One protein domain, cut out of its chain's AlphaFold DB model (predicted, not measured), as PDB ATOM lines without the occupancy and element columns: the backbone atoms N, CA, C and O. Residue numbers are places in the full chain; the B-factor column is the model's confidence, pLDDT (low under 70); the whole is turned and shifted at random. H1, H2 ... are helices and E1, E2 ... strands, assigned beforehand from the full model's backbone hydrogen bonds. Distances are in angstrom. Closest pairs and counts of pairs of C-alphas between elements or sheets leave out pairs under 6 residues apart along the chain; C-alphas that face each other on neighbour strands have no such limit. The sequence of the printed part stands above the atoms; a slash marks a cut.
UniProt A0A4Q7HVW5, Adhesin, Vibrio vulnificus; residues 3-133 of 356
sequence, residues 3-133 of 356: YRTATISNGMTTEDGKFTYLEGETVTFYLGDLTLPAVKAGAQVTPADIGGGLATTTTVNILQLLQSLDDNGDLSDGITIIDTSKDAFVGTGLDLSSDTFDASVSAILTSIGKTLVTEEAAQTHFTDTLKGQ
ATOM      1  N   TYR A   3      -3.459 -30.643-100.218       98.31
ATOM      2  CA  TYR A   3      -3.021 -32.038-100.266       98.31
ATOM      3  C   TYR A   3      -3.520 -32.767-101.512       98.31
ATOM      4  O   TYR A   3      -4.489 -32.368-102.159       98.31
ATOM      5  N   ARG A   4      -2.846 -33.863-101.848       98.44
ATOM      6  CA  ARG A   4      -3.281 -34.801-102.882       98.44
ATOM      7  C   ARG A   4      -3.049 -36.243-102.451       98.44
ATOM      8  O   ARG A   4      -2.083 -36.528-101.745       98.44
ATOM      9  N   THR A   5      -3.914 -37.129-102.918       98.19
ATOM     10  CA  THR A   5      -3.802 -38.588-102.834       98.19
ATOM     11  C   THR A   5      -3.981 -39.185-104.235       98.19
ATOM     12  O   THR A   5      -4.077 -38.448-105.222       98.19
ATOM     13  N   ALA A   6      -4.021 -40.514-104.366       97.38
ATOM     14  CA  ALA A   6      -4.272 -41.146-105.662       97.38
ATOM     15  C   ALA A   6      -5.677 -40.826-106.212       97.38
ATOM     16  O   ALA A   6      -5.849 -40.706-107.427       97.38
ATOM     17  N   THR A   7      -6.668 -40.653-105.334       97.31
ATOM     18  CA  THR A   7      -8.058 -40.339-105.703       97.31
ATOM     19  C   THR A   7      -8.430 -38.861-105.607       97.31
ATOM     20  O   THR A   7      -9.411 -38.447-106.228       97.31
ATOM     21  N   ILE A   8      -7.651 -38.045-104.893       97.44
ATOM     22  CA  ILE A   8      -7.916 -36.612-104.703       97.44
ATOM     23  C   ILE A   8      -6.739 -35.799-105.243       97.44
ATOM     24  O   ILE A   8      -5.658 -35.814-104.670       97.44
ATOM     25  N   SER A   9      -6.938 -35.040-106.322       95.81
ATOM     26  CA  SER A   9      -5.843 -34.282-106.950       95.81
ATOM     27  C   SER A   9      -5.638 -32.867-106.398       95.81
ATOM     28  O   SER A   9      -4.548 -32.331-106.553       95.81
ATOM     29  N   ASN A  10      -6.673 -32.255-105.806       94.75
ATOM     30  CA  ASN A  10      -6.677 -30.861-105.334       94.75
ATOM     31  C   ASN A  10      -7.469 -30.731-104.018       94.75
ATOM     32  O   ASN A  10      -8.511 -30.078-103.971       94.75
ATOM     33  N   GLY A  11      -7.025 -31.427-102.975       97.06
ATOM     34  CA  GLY A  11      -7.618 -31.355-101.643       97.06
ATOM     35  C   GLY A  11      -7.122 -30.140-100.855       97.06
ATOM     36  O   GLY A  11      -6.018 -29.642-101.075       97.06
ATOM     37  N   MET A  12      -7.931 -29.685 -99.900       96.00
ATOM     38  CA  MET A  12      -7.569 -28.661 -98.918       96.00
ATOM     39  C   MET A  12      -7.938 -29.177 -97.528       96.00
ATOM     40  O   MET A  12      -9.029 -29.722 -97.353       96.00
ATOM     41  N   THR A  13      -7.023 -29.057 -96.566       96.12
ATOM     42  CA  THR A  13      -7.315 -29.411 -95.172       96.12
ATOM     43  C   THR A  13      -8.382 -28.483 -94.598       96.12
ATOM     44  O   THR A  13      -8.462 -27.317 -94.989       96.12
ATOM     45  N   THR A  14      -9.183 -28.976 -93.655       93.06
ATOM     46  CA  THR A  14     -10.107 -28.126 -92.886       93.06
ATOM     47  C   THR A  14      -9.348 -27.222 -91.908       93.06
ATOM     48  O   THR A  14      -8.130 -27.344 -91.776       93.06
ATOM     49  N   GLU A  15     -10.078 -26.355 -91.201       88.12
ATOM     50  CA  GLU A  15      -9.566 -25.547 -90.081       88.12
ATOM     51  C   GLU A  15      -8.936 -26.438 -88.993       88.12
ATOM     52  O   GLU A  15      -7.779 -26.245 -88.655       88.12
ATOM     53  N   ASP A  16      -9.596 -27.544 -88.623       86.56
ATOM     54  CA  ASP A  16      -9.039 -28.567 -87.709       86.56
ATOM     55  C   ASP A  16      -7.894 -29.430 -88.303       86.56
ATOM     56  O   ASP A  16      -7.570 -30.495 -87.775       86.56
ATOM     57  N   GLY A  17      -7.363 -29.093 -89.483       92.38
ATOM     58  CA  GLY A  17      -6.309 -29.875 -90.146       92.38
ATOM     59  C   GLY A  17      -6.746 -31.220 -90.754       92.38
ATOM     60  O   GLY A  17      -5.899 -31.992 -91.205       92.38
ATOM     61  N   LYS A  18      -8.050 -31.523 -90.830       94.50
ATOM     62  CA  LYS A  18      -8.558 -32.798 -91.373       94.50
ATOM     63  C   LYS A  18      -8.369 -32.879 -92.888       94.50
ATOM     64  O   LYS A  18      -8.561 -31.897 -93.602       94.50
ATOM     65  N   PHE A  19      -8.068 -34.075 -93.387       96.88
ATOM     66  CA  PHE A  19      -7.973 -34.397 -94.813       96.88
ATOM     67  C   PHE A  19      -8.688 -35.721 -95.115       96.88
ATOM     68  O   PHE A  19      -8.994 -36.499 -94.215       96.88
ATOM     69  N   THR A  20      -8.989 -35.972 -96.388       97.00
ATOM     70  CA  THR A  20      -9.672 -37.190 -96.845       97.00
ATOM     71  C   THR A  20      -8.698 -38.072 -97.611       97.00
ATOM     72  O   THR A  20      -7.856 -37.576 -98.356       97.00
ATOM     73  N   TYR A  21      -8.817 -39.382 -97.439       97.12
ATOM     74  CA  TYR A  21      -8.025 -40.376 -98.152       97.12
ATOM     75  C   TYR A  21      -8.789 -41.702 -98.207       97.12
ATOM     76  O   TYR A  21      -9.709 -41.929 -97.416       97.12
ATOM     77  N   LEU A  22      -8.413 -42.576 -99.138       97.31
ATOM     78  CA  LEU A  22      -8.790 -43.987 -99.087       97.31
ATOM     79  C   LEU A  22      -7.709 -44.796 -98.372       97.31
ATOM     80  O   LEU A  22      -6.516 -44.527 -98.519       97.31
ATOM     81  N   GLU A  23      -8.127 -45.810 -97.617       95.69
ATOM     82  CA  GLU A  23      -7.203 -46.694 -96.907       95.69
ATOM     83  C   GLU A  23      -6.141 -47.273 -97.859       95.69
ATOM     84  O   GLU A  23      -6.445 -47.767 -98.946       95.69
ATOM     85  N   GLY A  24      -4.874 -47.182 -97.445       95.88
ATOM     86  CA  GLY A  24      -3.725 -47.634 -98.229       95.88
ATOM     87  C   GLY A  24      -3.138 -46.594 -99.189       95.88
ATOM     88  O   GLY A  24      -2.069 -46.844 -99.747       95.88
ATOM     89  N   GLU A  25      -3.770 -45.429 -99.370       97.69
ATOM     90  CA  GLU A  25      -3.186 -44.337-100.153       97.69
ATOM     91  C   GLU A  25      -1.983 -43.685 -99.456       97.69
ATOM     92  O   GLU A  25      -1.800 -43.745 -98.238       97.69
ATOM     93  N   THR A  26      -1.167 -43.004-100.256       98.19
ATOM     94  CA  THR A  26      -0.239 -41.986 -99.767       98.19
ATOM     95  C   THR A  26      -0.875 -40.609 -99.883       98.19
ATOM     96  O   THR A  26      -1.704 -40.353-100.761       98.19
ATOM     97  N   VAL A  27      -0.456 -39.707 -99.005       98.56
ATOM     98  CA  VAL A  27      -0.803 -38.291 -99.056       98.56
ATOM     99  C   VAL A  27       0.453 -37.471 -99.327       98.56
ATOM    100  O   VAL A  27       1.552 -37.790 -98.873       98.56
ATOM    101  N   THR A  28       0.306 -36.417-100.123       98.50
ATOM    102  CA  THR A  28       1.343 -35.408-100.341       98.50
ATOM    103  C   THR A  28       0.756 -34.034-100.071       98.50
ATOM    104  O   THR A  28      -0.136 -33.591-100.797       98.50
ATOM    105  N   PHE A  29       1.267 -33.359 -99.046       98.38
ATOM    106  CA  PHE A  29       0.908 -31.980 -98.728       98.38
ATOM    107  C   PHE A  29       1.754 -30.998 -99.546       98.38
ATOM    108  O   PHE A  29       2.894 -31.303 -99.905       98.38
ATOM    109  N   TYR A  30       1.204 -29.828 -99.873       97.94
ATOM    110  CA  TYR A  30       1.912 -28.823-100.669       97.94
ATOM    111  C   TYR A  30       1.461 -27.373-100.415       97.94
ATOM    112  O   TYR A  30       0.333 -27.113 -99.987       97.94
ATOM    113  N   LEU A  31       2.362 -26.434-100.722       96.50
ATOM    114  CA  LEU A  31       2.198 -24.976-100.667       96.50
ATOM    115  C   LEU A  31       2.658 -24.385-102.006       96.50
ATOM    116  O   LEU A  31       3.844 -24.445-102.320       96.50
ATOM    117  N   GLY A  32       1.746 -23.849-102.821       95.31
ATOM    118  CA  GLY A  32       2.096 -23.451-104.190       95.31
ATOM    119  C   GLY A  32       2.705 -24.633-104.959       95.31
ATOM    120  O   GLY A  32       2.067 -25.681-105.071       95.31
ATOM    121  N   ASP A  33       3.955 -24.488-105.416       96.12
ATOM    122  CA  ASP A  33       4.721 -25.562-106.074       96.12
ATOM    123  C   ASP A  33       5.606 -26.380-105.110       96.12
ATOM    124  O   ASP A  33       6.161 -27.407-105.507       96.12
ATOM    125  N   LEU A  34       5.751 -25.956-103.849       97.56
ATOM    126  CA  LEU A  34       6.528 -26.678-102.841       97.56
ATOM    127  C   LEU A  34       5.753 -27.908-102.367       97.56
ATOM    128  O   LEU A  34       4.703 -27.791-101.734       97.56
ATOM    129  N   THR A  35       6.296 -29.093-102.625       97.69
ATOM    130  CA  THR A  35       5.729 -30.364-102.164       97.69
ATOM    131  C   THR A  35       6.518 -30.908-100.987       97.69
ATOM    132  O   THR A  35       7.740 -31.032-101.073       97.69
ATOM    133  N   LEU A  36       5.819 -31.300 -99.929       98.12
ATOM    134  CA  LEU A  36       6.411 -32.055 -98.833       98.12
ATOM    135  C   LEU A  36       6.638 -33.513 -99.283       98.12
ATOM    136  O   LEU A  36       5.972 -33.966-100.223       98.12
ATOM    137  N   PRO A  37       7.558 -34.261 -98.648       98.25
ATOM    138  CA  PRO A  37       7.694 -35.695 -98.883       98.25
ATOM    139  C   PRO A  37       6.351 -36.436 -98.781       98.25
ATOM    140  O   PRO A  37       5.496 -36.111 -97.956       98.25
ATOM    141  N   ALA A  38       6.144 -37.429 -99.645       98.00
ATOM    142  CA  ALA A  38       4.945 -38.258 -99.594       98.00
ATOM    143  C   ALA A  38       5.036 -39.254 -98.434       98.00
ATOM    144  O   ALA A  38       6.071 -39.890 -98.242       98.00
ATOM    145  N   VAL A  39       3.929 -39.447 -97.724       98.12
ATOM    146  CA  VAL A  39       3.834 -40.361 -96.582       98.12
ATOM    147  C   VAL A  39       2.571 -41.207 -96.692       98.12
ATOM    148  O   VAL A  39       1.632 -40.851 -97.412       98.12
ATOM    149  N   LYS A  40       2.541 -42.362 -96.023       97.88
ATOM    150  CA  LYS A  40       1.327 -43.177 -95.926       97.88
ATOM    151  C   LYS A  40       0.227 -42.352 -95.249       97.88
ATOM    152  O   LYS A  40       0.466 -41.758 -94.205       97.88
ATOM    153  N   ALA A  41      -0.957 -42.301 -95.852       97.25
ATOM    154  CA  ALA A  41      -2.094 -41.631 -95.241       97.25
ATOM    155  C   ALA A  41      -2.611 -42.452 -94.046       97.25
ATOM    156  O   ALA A  41      -2.618 -43.686 -94.084       97.25
ATOM    157  N   GLY A  42      -3.045 -41.763 -92.994       94.38
ATOM    158  CA  GLY A  42      -3.531 -42.362 -91.753       94.38
ATOM    159  C   GLY A  42      -4.449 -41.408 -90.997       94.38
ATOM    160  O   GLY A  42      -4.678 -40.280 -91.432       94.38
ATOM    161  N   ALA A  43      -5.004 -41.870 -89.871       91.19
ATOM    162  CA  ALA A  43      -5.880 -41.056 -89.021       91.19
ATOM    163  C   ALA A  43      -5.182 -39.782 -88.516       91.19
ATOM    164  O   ALA A  43      -5.825 -38.752 -88.327       91.19
ATOM    165  N   GLN A  44      -3.861 -39.848 -88.372       93.94
ATOM    166  CA  GLN A  44      -2.991 -38.724 -88.085       93.94
ATOM    167  C   GLN A  44      -1.745 -38.816 -88.967       93.94
ATOM    168  O   GLN A  44      -1.255 -39.909 -89.246       93.94
ATOM    169  N   VAL A  45      -1.267 -37.663 -89.426       95.81
ATOM    170  CA  VAL A  45       0.022 -37.509 -90.103       95.81
ATOM    171  C   VAL A  45       0.705 -36.301 -89.487       95.81
ATOM    172  O   VAL A  45       0.147 -35.204 -89.480       95.81
ATOM    173  N   THR A  46       1.906 -36.506 -88.971       95.56
ATOM    174  CA  THR A  46       2.724 -35.485 -88.323       95.56
ATOM    175  C   THR A  46       3.877 -35.046 -89.234       95.56
ATOM    176  O   THR A  46       4.270 -35.771 -90.154       95.56
ATOM    177  N   PRO A  47       4.488 -33.876 -88.978       97.25
ATOM    178  CA  PRO A  47       5.751 -33.494 -89.609       97.25
ATOM    179  C   PRO A  47       6.852 -34.557 -89.483       97.25
ATOM    180  O   PRO A  47       7.639 -34.716 -90.413       97.25
ATOM    181  N   ALA A  48       6.874 -35.320 -88.385       96.19
ATOM    182  CA  ALA A  48       7.820 -36.413 -88.173       96.19
ATOM    183  C   ALA A  48       7.600 -37.572 -89.150       96.19
ATOM    184  O   ALA A  48       8.567 -38.100 -89.695       96.19
ATOM    185  N   ASP A  49       6.341 -37.934 -89.415       96.12
ATOM    186  CA  ASP A  49       6.002 -38.984 -90.384       96.12
ATOM    187  C   ASP A  49       6.442 -38.583 -91.797       96.12
ATOM    188  O   ASP A  49       6.937 -39.403 -92.569       96.12
ATOM    189  N   ILE A  50       6.292 -37.296 -92.122       98.00
ATOM    190  CA  ILE A  50       6.676 -36.726 -93.416       98.00
ATOM    191  C   ILE A  50       8.204 -36.658 -93.560       98.00
ATOM    192  O   ILE A  50       8.745 -37.030 -94.600       98.00
ATOM    193  N   GLY A  51       8.911 -36.161 -92.543       96.88
ATOM    194  CA  GLY A  51      10.362 -35.975 -92.585       96.88
ATOM    195  C   GLY A  51      11.180 -37.212 -92.196       96.88
ATOM    196  O   GLY A  51      12.407 -37.175 -92.299       96.88
ATOM    197  N   GLY A  52      10.537 -38.310 -91.788       94.62
ATOM    198  CA  GLY A  52      11.192 -39.583 -91.467       94.62
ATOM    199  C   GLY A  52      11.781 -39.671 -90.053       94.62
ATOM    200  O   GLY A  52      12.767 -40.379 -89.856       94.62
ATOM    201  N   GLY A  53      11.207 -38.951 -89.086       93.06
ATOM    202  CA  GLY A  53      11.583 -38.968 -87.666       93.06
ATOM    203  C   GLY A  53      11.721 -37.569 -87.059       93.06
ATOM    204  O   GLY A  53      11.924 -36.594 -87.779       93.06
ATOM    205  N   LEU A  54      11.640 -37.451 -85.728       89.88
ATOM    206  CA  LEU A  54      11.624 -36.148 -85.035       89.88
ATOM    207  C   LEU A  54      12.872 -35.287 -85.282       89.88
ATOM    208  O   LEU A  54      12.770 -34.068 -85.365       89.88
ATOM    209  N   ALA A  55      14.042 -35.917 -85.399       88.69
ATOM    210  CA  ALA A  55      15.333 -35.231 -85.435       88.69
ATOM    211  C   ALA A  55      15.948 -35.113 -86.843       88.69
ATOM    212  O   ALA A  55      17.128 -34.788 -86.969       88.69
ATOM    213  N   THR A  56      15.202 -35.417 -87.912       95.25
ATOM    214  CA  THR A  56      15.740 -35.278 -89.275       95.25
ATOM    215  C   THR A  56      15.757 -33.812 -89.703       95.25
ATOM    216  O   THR A  56      14.848 -33.051 -89.370       95.25
ATOM    217  N   THR A  57      16.749 -33.421 -90.511       96.38
ATOM    218  CA  THR A  57      16.826 -32.072 -91.103       96.38
ATOM    219  C   THR A  57      15.526 -31.702 -91.819       96.38
ATOM    220  O   THR A  57      15.015 -30.598 -91.667       96.38
ATOM    221  N   THR A  58      14.930 -32.649 -92.549       97.69
ATOM    222  CA  THR A  58      13.662 -32.425 -93.251       97.69
ATOM    223  C   THR A  58      12.499 -32.162 -92.301       97.69
ATOM    224  O   THR A  58      11.715 -31.257 -92.571       97.69
ATOM    225  N   THR A  59      12.387 -32.892 -91.187       97.81
ATOM    226  CA  THR A  59      11.358 -32.619 -90.173       97.81
ATOM    227  C   THR A  59      11.532 -31.222 -89.594       97.81
ATOM    228  O   THR A  59      10.568 -30.463 -89.569       97.81
ATOM    229  N   VAL A  60      12.750 -30.843 -89.196       97.69
ATOM    230  CA  VAL A  60      13.027 -29.515 -88.619       97.69
ATOM    231  C   VAL A  60      12.669 -28.396 -89.595       97.69
ATOM    232  O   VAL A  60      11.920 -27.486 -89.235       97.69
ATOM    233  N   ASN A  61      13.076 -28.528 -90.856       98.38
ATOM    234  CA  ASN A  61      12.757 -27.561 -91.903       98.38
ATOM    235  C   ASN A  61      11.241 -27.451 -92.152       98.38
ATOM    236  O   ASN A  61      10.717 -26.353 -92.352       98.38
ATOM    237  N   ILE A  62      10.505 -28.571 -92.115       98.56
ATOM    238  CA  ILE A  62       9.035 -28.569 -92.209       98.56
ATOM    239  C   ILE A  62       8.417 -27.858 -91.000       98.56
ATOM    240  O   ILE A  62       7.514 -27.042 -91.181       98.56
ATOM    241  N   LEU A  63       8.893 -28.137 -89.782       98.31
ATOM    242  CA  LEU A  63       8.384 -27.516 -88.559       98.31
ATOM    243  C   LEU A  63       8.575 -25.999 -88.580       98.31
ATOM    244  O   LEU A  63       7.603 -25.265 -88.403       98.31
ATOM    245  N   GLN A  64       9.796 -25.535 -88.863       98.31
ATOM    246  CA  GLN A  64      10.088 -24.107 -88.974       98.31
ATOM    247  C   GLN A  64       9.210 -23.454 -90.039       98.31
ATOM    248  O   GLN A  64       8.623 -22.405 -89.784       98.31
ATOM    249  N   LEU A  65       9.078 -24.077 -91.214       98.38
ATOM    250  CA  LEU A  65       8.258 -23.549 -92.299       98.38
ATOM    251  C   LEU A  65       6.800 -23.365 -91.883       98.38
ATOM    252  O   LEU A  65       6.265 -22.270 -92.022       98.38
ATOM    253  N   LEU A  66       6.153 -24.433 -91.411       98.00
ATOM    254  CA  LEU A  66       4.719 -24.416 -91.130       98.00
ATOM    255  C   LEU A  66       4.389 -23.428 -90.009       98.00
ATOM    256  O   LEU A  66       3.470 -22.632 -90.170       98.00
ATOM    257  N   GLN A  67       5.182 -23.416 -88.937       98.19
ATOM    258  CA  GLN A  67       4.980 -22.496 -87.814       98.19
ATOM    259  C   GLN A  67       5.254 -21.035 -88.203       98.19
ATOM    260  O   GLN A  67       4.547 -20.137 -87.764       98.19
ATOM    261  N   SER A  68       6.223 -20.773 -89.087       98.19
ATOM    262  CA  SER A  68       6.501 -19.406 -89.569       98.19
ATOM    263  C   SER A  68       5.420 -18.850 -90.496       98.19
ATOM    264  O   SER A  68       5.359 -17.639 -90.719       98.19
ATOM    265  N   LEU A  69       4.623 -19.727 -91.110       97.69
ATOM    266  CA  LEU A  69       3.569 -19.347 -92.048       97.69
ATOM    267  C   LEU A  69       2.222 -19.102 -91.381       97.69
ATOM    268  O   LEU A  69       1.330 -18.588 -92.062       97.69
ATOM    269  N   ASP A  70       2.095 -19.446 -90.102       97.38
ATOM    270  CA  ASP A  70       0.882 -19.222 -89.339       97.38
ATOM    271  C   ASP A  70       0.461 -17.743 -89.373       97.38
ATOM    272  O   ASP A  70       1.303 -16.836 -89.344       97.38
ATOM    273  N   ASP A  71      -0.836 -17.486 -89.544       95.81
ATOM    274  CA  ASP A  71      -1.346 -16.173 -89.933       95.81
ATOM    275  C   ASP A  71      -1.213 -15.143 -88.809       95.81
ATOM    276  O   ASP A  71      -0.657 -14.059 -89.026       95.81
ATOM    277  N   ASN A  72      -1.667 -15.515 -87.611       94.38
ATOM    278  CA  ASN A  72      -1.647 -14.689 -86.406       94.38
ATOM    279  C   ASN A  72      -0.383 -14.913 -85.551       94.38
ATOM    280  O   ASN A  72      -0.067 -14.054 -84.725       94.38
ATOM    281  N   GLY A  73       0.371 -15.989 -85.795       92.94
ATOM    282  CA  GLY A  73       1.556 -16.366 -85.028       92.94
ATOM    283  C   GLY A  73       1.225 -17.003 -83.676       92.94
ATOM    284  O   GLY A  73       2.123 -17.106 -82.838       92.94
ATOM    285  N   ASP A  74      -0.036 -17.379 -83.444       93.88
ATOM    286  CA  ASP A  74      -0.501 -18.035 -82.224       93.88
ATOM    287  C   ASP A  74      -0.658 -19.534 -82.471       93.88
ATOM    288  O   ASP A  74      -1.716 -20.035 -82.818       93.88
ATOM    289  N   LEU A  75       0.413 -20.285 -82.221       93.81
ATOM    290  CA  LEU A  75       0.423 -21.725 -82.471       93.81
ATOM    291  C   LEU A  75      -0.485 -22.530 -81.516       93.81
ATOM    292  O   LEU A  75      -0.576 -23.750 -81.653       93.81
ATOM    293  N   SER A  76      -1.116 -21.889 -80.521       89.31
ATOM    294  CA  SER A  76      -2.021 -22.563 -79.581       89.31
ATOM    295  C   SER A  76      -3.420 -22.813 -80.156       89.31
ATOM    296  O   SER A  76      -4.116 -23.703 -79.664       89.31
ATOM    297  N   ASP A  77      -3.814 -22.084 -81.209       88.25
ATOM    298  CA  ASP A  77      -5.108 -22.237 -81.892       88.25
ATOM    299  C   ASP A  77      -5.023 -23.043 -83.206       88.25
ATOM    300  O   ASP A  77      -6.028 -23.257 -83.887       88.25
ATOM    301  N   GLY A  78      -3.837 -23.570 -83.520       91.19
ATOM    302  CA  GLY A  78      -3.547 -24.319 -84.736       91.19
ATOM    303  C   GLY A  78      -2.569 -23.578 -85.645       91.19
ATOM    304  O   GLY A  78      -1.812 -22.723 -85.210       91.19
ATOM    305  N   ILE A  79      -2.524 -23.969 -86.923       94.44
ATOM    306  CA  ILE A  79      -1.705 -23.289 -87.938       94.44
ATOM    307  C   ILE A  79      -2.594 -22.939 -89.125       94.44
ATOM    308  O   ILE A  79      -3.007 -23.814 -89.901       94.44
ATOM    309  N   THR A  80      -2.828 -21.645 -89.319       95.44
ATOM    310  CA  THR A  80      -3.598 -21.124 -90.448       95.44
ATOM    311  C   THR A  80      -2.668 -20.561 -91.514       95.44
ATOM    312  O   THR A  80      -1.993 -19.560 -91.316       95.44
ATOM    313  N   ILE A  81      -2.666 -21.174 -92.704       95.56
ATOM    314  CA  ILE A  81      -1.862 -20.705 -93.846       95.56
ATOM    315  C   ILE A  81      -2.779 -20.102 -94.910       95.56
ATOM    316  O   ILE A  81      -3.477 -20.830 -95.630       95.56
ATOM    317  N   ILE A  82      -2.742 -18.775 -95.035       94.69
ATOM    318  CA  ILE A  82      -3.524 -18.004 -96.012       94.69
ATOM    319  C   ILE A  82      -2.980 -18.136 -97.443       94.69
ATOM    320  O   ILE A  82      -1.810 -18.455 -97.659       94.69
ATOM    321  N   ASP A  83      -3.822 -17.873 -98.445       94.00
ATOM    322  CA  ASP A  83      -3.477 -18.094 -99.859       94.00
ATOM    323  C   ASP A  83      -2.274 -17.269-100.330       94.00
ATOM    324  O   ASP A  83      -1.400 -17.805-101.008       94.00
ATOM    325  N   THR A  84      -2.140 -16.016 -99.885       92.62
ATOM    326  CA  THR A  84      -0.976 -15.177-100.226       92.62
ATOM    327  C   THR A  84       0.342 -15.775 -99.737       92.62
ATOM    328  O   THR A  84       1.365 -15.634-100.402       92.62
ATOM    329  N   SER A  85       0.324 -16.471 -98.597       95.56
ATOM    330  CA  SER A  85       1.491 -17.178 -98.070       95.56
ATOM    331  C   SER A  85       1.815 -18.421 -98.897       95.56
ATOM    332  O   SER A  85       2.986 -18.718 -99.111       95.56
ATOM    333  N   LYS A  86       0.803 -19.134 -99.412       95.19
ATOM    334  CA  LYS A  86       1.001 -20.294-100.304       95.19
ATOM    335  C   LYS A  86       1.592 -19.868-101.647       95.19
ATOM    336  O   LYS A  86       2.514 -20.515-102.141       95.19
ATOM    337  N   ASP A  87       1.085 -18.775-102.215       95.75
ATOM    338  CA  ASP A  87       1.505 -18.258-103.522       95.75
ATOM    339  C   ASP A  87       2.985 -17.848-103.542       95.75
ATOM    340  O   ASP A  87       3.641 -17.946-104.580       95.75
ATOM    341  N   ALA A  88       3.547 -17.473-102.388       96.44
ATOM    342  CA  ALA A  88       4.965 -17.144-102.243       96.44
ATOM    343  C   ALA A  88       5.912 -18.317-102.559       96.44
ATOM    344  O   ALA A  88       7.091 -18.088-102.823       96.44
ATOM    345  N   PHE A  89       5.414 -19.559-102.555       97.00
ATOM    346  CA  PHE A  89       6.212 -20.759-102.826       97.00
ATOM    347  C   PHE A  89       6.191 -21.211-104.290       97.00
ATOM    348  O   PHE A  89       6.967 -22.097-104.660       97.00
ATOM    349  N   VAL A  90       5.365 -20.596-105.141       97.00
ATOM    350  CA  VAL A  90       5.304 -20.892-106.582       97.00
ATOM    351  C   VAL A  90       6.657 -20.604-107.240       97.00
ATOM    352  O   VAL A  90       7.222 -19.522-107.095       97.00
ATOM    353  N   GLY A  91       7.203 -21.587-107.960       95.56
ATOM    354  CA  GLY A  91       8.471 -21.470-108.683       95.56
ATOM    355  C   GLY A  91       9.731 -21.259-107.831       95.56
ATOM    356  O   GLY A  91      10.789 -20.992-108.397       95.56
ATOM    357  N   THR A  92       9.656 -21.376-106.499       95.44
ATOM    358  CA  THR A  92      10.809 -21.117-105.611       95.44
ATOM    359  C   THR A  92      11.892 -22.185-105.695       95.44
ATOM    360  O   THR A  92      13.069 -21.877-105.519       95.44
ATOM    361  N   GLY A  93      11.509 -23.441-105.955       93.31
ATOM    362  CA  GLY A  93      12.429 -24.580-105.928       93.31
ATOM    363  C   GLY A  93      13.039 -24.839-104.547       93.31
ATOM    364  O   GLY A  93      14.120 -25.419-104.476       93.31
ATOM    365  N   LEU A  94      12.385 -24.382-103.470       96.56
ATOM    366  CA  LEU A  94      12.851 -24.583-102.099       96.56
ATOM    367  C   LEU A  94      12.992 -26.083-101.800       96.56
ATOM    368  O   LEU A  94      12.069 -26.860-102.035       96.56
ATOM    369  N   ASP A  95      14.147 -26.472-101.270       96.38
ATOM    370  CA  ASP A  95      14.466 -27.854-100.920       96.38
ATOM    371  C   ASP A  95      14.432 -28.032 -99.398       96.38
ATOM    372  O   ASP A  95      15.288 -27.511 -98.682       96.38
ATOM    373  N   LEU A  96      13.445 -28.791 -98.914       96.94
ATOM    374  CA  LEU A  96      13.250 -29.101 -97.492       96.94
ATOM    375  C   LEU A  96      14.358 -29.991 -96.910       96.94
ATOM    376  O   LEU A  96      14.418 -30.164 -95.698       96.94
ATOM    377  N   SER A  97      15.220 -30.581 -97.737       95.50
ATOM    378  CA  SER A  97      16.350 -31.407 -97.289       95.50
ATOM    379  C   SER A  97      17.689 -30.665 -97.265       95.50
ATOM    380  O   SER A  97      18.690 -31.237 -96.845       95.50
ATOM    381  N   SER A  98      17.717 -29.402 -97.702       95.06
ATOM    382  CA  SER A  98      18.954 -28.632 -97.844       95.06
ATOM    383  C   SER A  98      19.468 -28.071 -96.516       95.06
ATOM    384  O   SER A  98      18.716 -27.457 -95.764       95.06
ATOM    385  N   ASP A  99      20.783 -28.145 -96.292       90.56
ATOM    386  CA  ASP A  99      21.464 -27.481 -95.167       90.56
ATOM    387  C   ASP A  99      21.442 -25.941 -95.278       90.56
ATOM    388  O   ASP A  99      21.737 -25.229 -94.321       90.56
ATOM    389  N   THR A 100      21.115 -25.392 -96.455       93.69
ATOM    390  CA  THR A 100      20.945 -23.942 -96.665       93.69
ATOM    391  C   THR A 100      19.474 -23.525 -96.678       93.69
ATOM    392  O   THR A 100      19.133 -22.473 -97.240       93.69
ATOM    393  N   PHE A 101      18.595 -24.364 -96.123       97.25
ATOM    394  CA  PHE A 101      17.157 -24.130 -96.064       97.25
ATOM    395  C   PHE A 101      16.830 -22.777 -95.424       97.25
ATOM    396  O   PHE A 101      16.201 -21.950 -96.085       97.25
ATOM    397  N   ASP A 102      17.358 -22.494 -94.230       97.56
ATOM    398  CA  ASP A 102      17.095 -21.267 -93.465       97.56
ATOM    399  C   ASP A 102      17.310 -19.985 -94.268       97.56
ATOM    400  O   ASP A 102      16.455 -19.096 -94.302       97.56
ATOM    401  N   ALA A 103      18.440 -19.890 -94.971       96.38
ATOM    402  CA  ALA A 103      18.754 -18.729 -95.797       96.38
ATOM    403  C   ALA A 103      17.776 -18.586 -96.975       96.38
ATOM    404  O   ALA A 103      17.367 -17.475 -97.321       96.38
ATOM    405  N   SER A 104      17.392 -19.712 -97.578       96.50
ATOM    406  CA  SER A 104      16.507 -19.756 -98.744       96.50
ATOM    407  C   SER A 104      15.071 -19.394 -98.365       96.50
ATOM    408  O   SER A 104      14.452 -18.542 -99.005       96.50
ATOM    409  N   VAL A 105      14.549 -19.988 -97.289       97.81
ATOM    410  CA  VAL A 105      13.185 -19.745 -96.813       97.81
ATOM    411  C   VAL A 105      13.037 -18.354 -96.197       97.81
ATOM    412  O   VAL A 105      12.028 -17.695 -96.433       97.81
ATOM    413  N   SER A 106      14.059 -17.835 -95.502       97.69
ATOM    414  CA  SER A 106      14.017 -16.488 -94.911       97.69
ATOM    415  C   SER A 106      13.802 -15.397 -95.960       97.69
ATOM    416  O   SER A 106      13.069 -14.436 -95.714       97.69
ATOM    417  N   ALA A 107      14.396 -15.547 -97.150       95.62
ATOM    418  CA  ALA A 107      14.186 -14.615 -98.256       95.62
ATOM    419  C   ALA A 107      12.724 -14.623 -98.746       95.62
ATOM    420  O   ALA A 107      12.161 -13.560 -99.016       95.62
ATOM    421  N   ILE A 108      12.103 -15.805 -98.807       96.88
ATOM    422  CA  ILE A 108      10.694 -15.976 -99.192       96.88
ATOM    423  C   ILE A 108       9.782 -15.376 -98.115       96.88
ATOM    424  O   ILE A 108       8.951 -14.526 -98.429       96.88
ATOM    425  N   LEU A 109       9.979 -15.737 -96.844       97.56
ATOM    426  CA  LEU A 109       9.173 -15.247 -95.718       97.56
ATOM    427  C   LEU A 109       9.237 -13.721 -95.583       97.56
ATOM    428  O   LEU A 109       8.202 -13.071 -95.434       97.56
ATOM    429  N   THR A 110      10.423 -13.128 -95.754       96.69
ATOM    430  CA  THR A 110      10.594 -11.664 -95.726       96.69
ATOM    431  C   THR A 110       9.753 -10.976 -96.806       96.69
ATOM    432  O   THR A 110       9.207  -9.899 -96.567       96.69
ATOM    433  N   SER A 111       9.597 -11.594 -97.985       95.38
ATOM    434  CA  SER A 111       8.794 -11.030 -99.082       95.38
ATOM    435  C   SER A 111       7.294 -10.948 -98.769       95.38
ATOM    436  O   SER A 111       6.600 -10.111 -99.345       95.38
ATOM    437  N   ILE A 112       6.819 -11.758 -97.817       96.06
ATOM    438  CA  ILE A 112       5.433 -11.782 -97.326       96.06
ATOM    439  C   ILE A 112       5.298 -11.259 -95.888       96.06
ATOM    440  O   ILE A 112       4.264 -11.446 -95.256       96.06
ATOM    441  N   GLY A 113       6.329 -10.589 -95.361       95.81
ATOM    442  CA  GLY A 113       6.299  -9.979 -94.028       95.81
ATOM    443  C   GLY A 113       6.303 -10.973 -92.859       95.81
ATOM    444  O   GLY A 113       5.943 -10.591 -91.749       95.81
ATOM    445  N   LYS A 114       6.708 -12.226 -93.091       96.81
ATOM    446  CA  LYS A 114       6.879 -13.265 -92.064       96.81
ATOM    447  C   LYS A 114       8.358 -13.390 -91.676       96.81
ATOM    448  O   LYS A 114       9.248 -12.989 -92.427       96.81
ATOM    449  N   THR A 115       8.624 -13.962 -90.504       97.00
ATOM    450  CA  THR A 115       9.983 -14.244 -90.007       97.00
ATOM    451  C   THR A 115      10.115 -15.735 -89.736       97.00
ATOM    452  O   THR A 115       9.161 -16.352 -89.277       97.00
ATOM    453  N   LEU A 116      11.285 -16.303 -90.034       98.12
ATOM    454  CA  LEU A 116      11.560 -17.712 -89.774       98.12
ATOM    455  C   LEU A 116      11.651 -17.976 -88.263       98.12
ATOM    456  O   LEU A 116      12.424 -17.320 -87.560       98.12
ATOM    457  N   VAL A 117      10.883 -18.949 -87.784       97.94
ATOM    458  CA  VAL A 117      10.980 -19.517 -86.435       97.94
ATOM    459  C   VAL A 117      12.299 -20.284 -86.302       97.94
ATOM    460  O   VAL A 117      12.744 -20.950 -87.240       97.94
ATOM    461  N   THR A 118      12.953 -20.189 -85.143       97.88
ATOM    462  CA  THR A 118      14.202 -20.921 -84.890       97.88
ATOM    463  C   THR A 118      13.950 -22.427 -84.821       97.88
ATOM    464  O   THR A 118      12.878 -22.860 -84.401       97.88
ATOM    465  N   GLU A 119      14.949 -23.234 -85.182       96.56
ATOM    466  CA  GLU A 119      14.876 -24.699 -85.074       96.56
ATOM    467  C   GLU A 119      14.444 -25.149 -83.665       96.56
ATOM    468  O   GLU A 119      13.519 -25.945 -83.523       96.56
ATOM    469  N   GLU A 120      15.059 -24.574 -82.626       97.00
ATOM    470  CA  GLU A 120      14.779 -24.887 -81.218       97.00
ATOM    471  C   GLU A 120      13.323 -24.597 -80.830       97.00
ATOM    472  O   GLU A 120      12.668 -25.439 -80.214       97.00
ATOM    473  N   ALA A 121      12.790 -23.432 -81.214       97.19
ATOM    474  CA  ALA A 121      11.404 -23.079 -80.919       97.19
ATOM    475  C   ALA A 121      10.434 -24.000 -81.670       97.19
ATOM    476  O   ALA A 121       9.466 -24.484 -81.084       97.19
ATOM    477  N   ALA A 122      10.741 -24.304 -82.935       97.19
ATOM    478  CA  ALA A 122       9.912 -25.165 -83.761       97.19
ATOM    479  C   ALA A 122       9.842 -26.603 -83.221       97.19
ATOM    480  O   ALA A 122       8.762 -27.198 -83.164       97.19
ATOM    481  N   GLN A 123      10.980 -27.147 -82.788       96.50
ATOM    482  CA  GLN A 123      11.073 -28.467 -82.165       96.50
ATOM    483  C   GLN A 123      10.400 -28.516 -80.792       96.50
ATOM    484  O   GLN A 123       9.707 -29.490 -80.496       96.50
ATOM    485  N   THR A 124      10.585 -27.478 -79.969       95.81
ATOM    486  CA  THR A 124       9.972 -27.384 -78.635       95.81
ATOM    487  C   THR A 124       8.456 -27.394 -78.759       95.81
ATOM    488  O   THR A 124       7.812 -28.293 -78.227       95.81
ATOM    489  N   HIS A 125       7.895 -26.498 -79.576       95.88
ATOM    490  CA  HIS A 125       6.454 -26.435 -79.797       95.88
ATOM    491  C   HIS A 125       5.879 -27.765 -80.311       95.88
ATOM    492  O   HIS A 125       4.840 -28.227 -79.839       95.88
ATOM    493  N   PHE A 126       6.567 -28.424 -81.248       96.06
ATOM    494  CA  PHE A 126       6.113 -29.715 -81.760       96.06
ATOM    495  C   PHE A 126       6.165 -30.822 -80.701       96.06
ATOM    496  O   PHE A 126       5.224 -31.602 -80.582       96.06
ATOM    497  N   THR A 127       7.233 -30.869 -79.907       94.19
ATOM    498  CA  THR A 127       7.388 -31.845 -78.819       94.19
ATOM    499  C   THR A 127       6.326 -31.639 -77.741       94.19
ATOM    500  O   THR A 127       5.734 -32.613 -77.279       94.19
ATOM    501  N   ASP A 128       6.040 -30.388 -77.382       93.38
ATOM    502  CA  ASP A 128       4.994 -30.039 -76.419       93.38
ATOM    503  C   ASP A 128       3.608 -30.408 -76.960       93.38
ATOM    504  O   ASP A 128       2.805 -31.003 -76.245       93.38
ATOM    505  N   THR A 129       3.363 -30.183 -78.256       93.00
ATOM    506  CA  THR A 129       2.127 -30.614 -78.932       93.00
ATOM    507  C   THR A 129       1.954 -32.133 -78.890       93.00
ATOM    508  O   THR A 129       0.847 -32.613 -78.661       93.00
ATOM    509  N   LEU A 130       3.023 -32.912 -79.096       93.25
ATOM    510  CA  LEU A 130       2.966 -34.377 -79.006       93.25
ATOM    511  C   LEU A 130       2.704 -34.851 -77.571       93.25
ATOM    512  O   LEU A 130       1.893 -35.749 -77.371       93.25
ATOM    513  N   LYS A 131       3.333 -34.231 -76.567       92.75
ATOM    514  CA  LYS A 131       3.084 -34.550 -75.152       92.75
ATOM    515  C   LYS A 131       1.653 -34.219 -74.731       92.75
ATOM    516  O   LYS A 131       1.013 -35.040 -74.079       92.75
ATOM    517  N   GLY A 132       1.136 -33.070 -75.168       92.81
ATOM    518  CA  GLY A 132      -0.233 -32.629 -74.892       92.81
ATOM    519  C   GLY A 132      -1.312 -33.567 -75.440       92.81
ATOM    520  O   GLY A 132      -2.443 -33.537 -74.966       92.81
ATOM    521  N   GLN A 133      -0.983 -34.466 -76.380       92.81
ATOM    522  CA  GLN A 133      -1.935 -35.482 -76.844       92.81
ATOM    523  C   GLN A 133      -2.394 -36.394 -75.706       92.81
ATOM    524  O   GLN A 133      -3.565 -36.781 -75.696       92.81
TER     525      GLN A 133
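What this domain is: This is residues 3 to 133 of the 356 residues of the protein "Adhesin" of Vibrio vulnificus (UniProt A0A4Q7HVW5). Helix H2 runs through the middle of the model, with H4 side by side with it and H5 crossing it at about a right angle, while the short H1 packs on H2 near Thr 59. A second, looser part is made of long loops round the lone strand E1, which short antiparallel pairings tie to residues 3 to 4, 34 to 35 and 39 to 40; the small helix H3 lies near the last residue of E1. The printed part has 131 residues, with one named strand and five named helices in the order E1, H1, H2, H3, H4, H5. The class is mostly helix, though under half of the residues are in named elements. The whole is compact and rounded, with a radius of gyration of the C-alphas of 14.1 A and spans of 38 by 35 by 28 A.

How they stand to each other: Start at H5, residues 119 to 132, the longest helix. It touches H2, residues 57 to 69, about perpendicular at 86 degrees; their closest C-alphas, those of Gln 64 and Ala 122, are 5.3 A apart. H2 is the hub, touching three helices. Look next at H4, residues 101 to 111: it touches H2 at a shallow tilt of 13 degrees, the same way, closest at the C-alphas of Asn 61 and Phe 101, 7.0 A apart. H1, residues 47 to 51, touches H2 too, with the C-alphas of Gly 51 and Thr 59 closest at 4.3 A. H3, residues 83 to 87, is close to H2 but not clearly touching; the closest C-alphas, of Leu 69 and Ser 85, are 6.7 A apart. E1, residues 26 to 31, pairs with no named strand and is apart from H2, H4 and H5; the C-alphas of Leu 31 and Lys 86 are its closest to H3, at 4.8 A. In H1, H2, H3 and H5 every O i to N i+4 pair is within hydrogen-bond range; in H4, 5 of 7 are.

Where its parts are: Find C-alpha 26 at (-0.239, -41.986, -99.767), where E1 begins; it runs 17.2 A to residue 31. H1 follows at residues 47 to 51. Find C-alpha 57 at (16.826, -32.072, -91.103); from there H2 runs 18.4 A to residue 69. H3 spans residues 83 to 87, and H4 covers 15.8 A from residue 101 to 111. H5 runs 19.9 A from residue 119 to C-alpha 132 at (-0.233, -32.629, -74.892).

The domain as a whole: The two C-alphas farthest apart, those of Glu 23 and Thr 110, stand 39.3 A from each other. The printed part has no cut. The links E1 to H1, H2 to H3 and H3 to H4 are long, and residues 3 to 25 before E1 hold no named element. The mean pLDDT of the printed part is 95.8, and no printed residue is under 70.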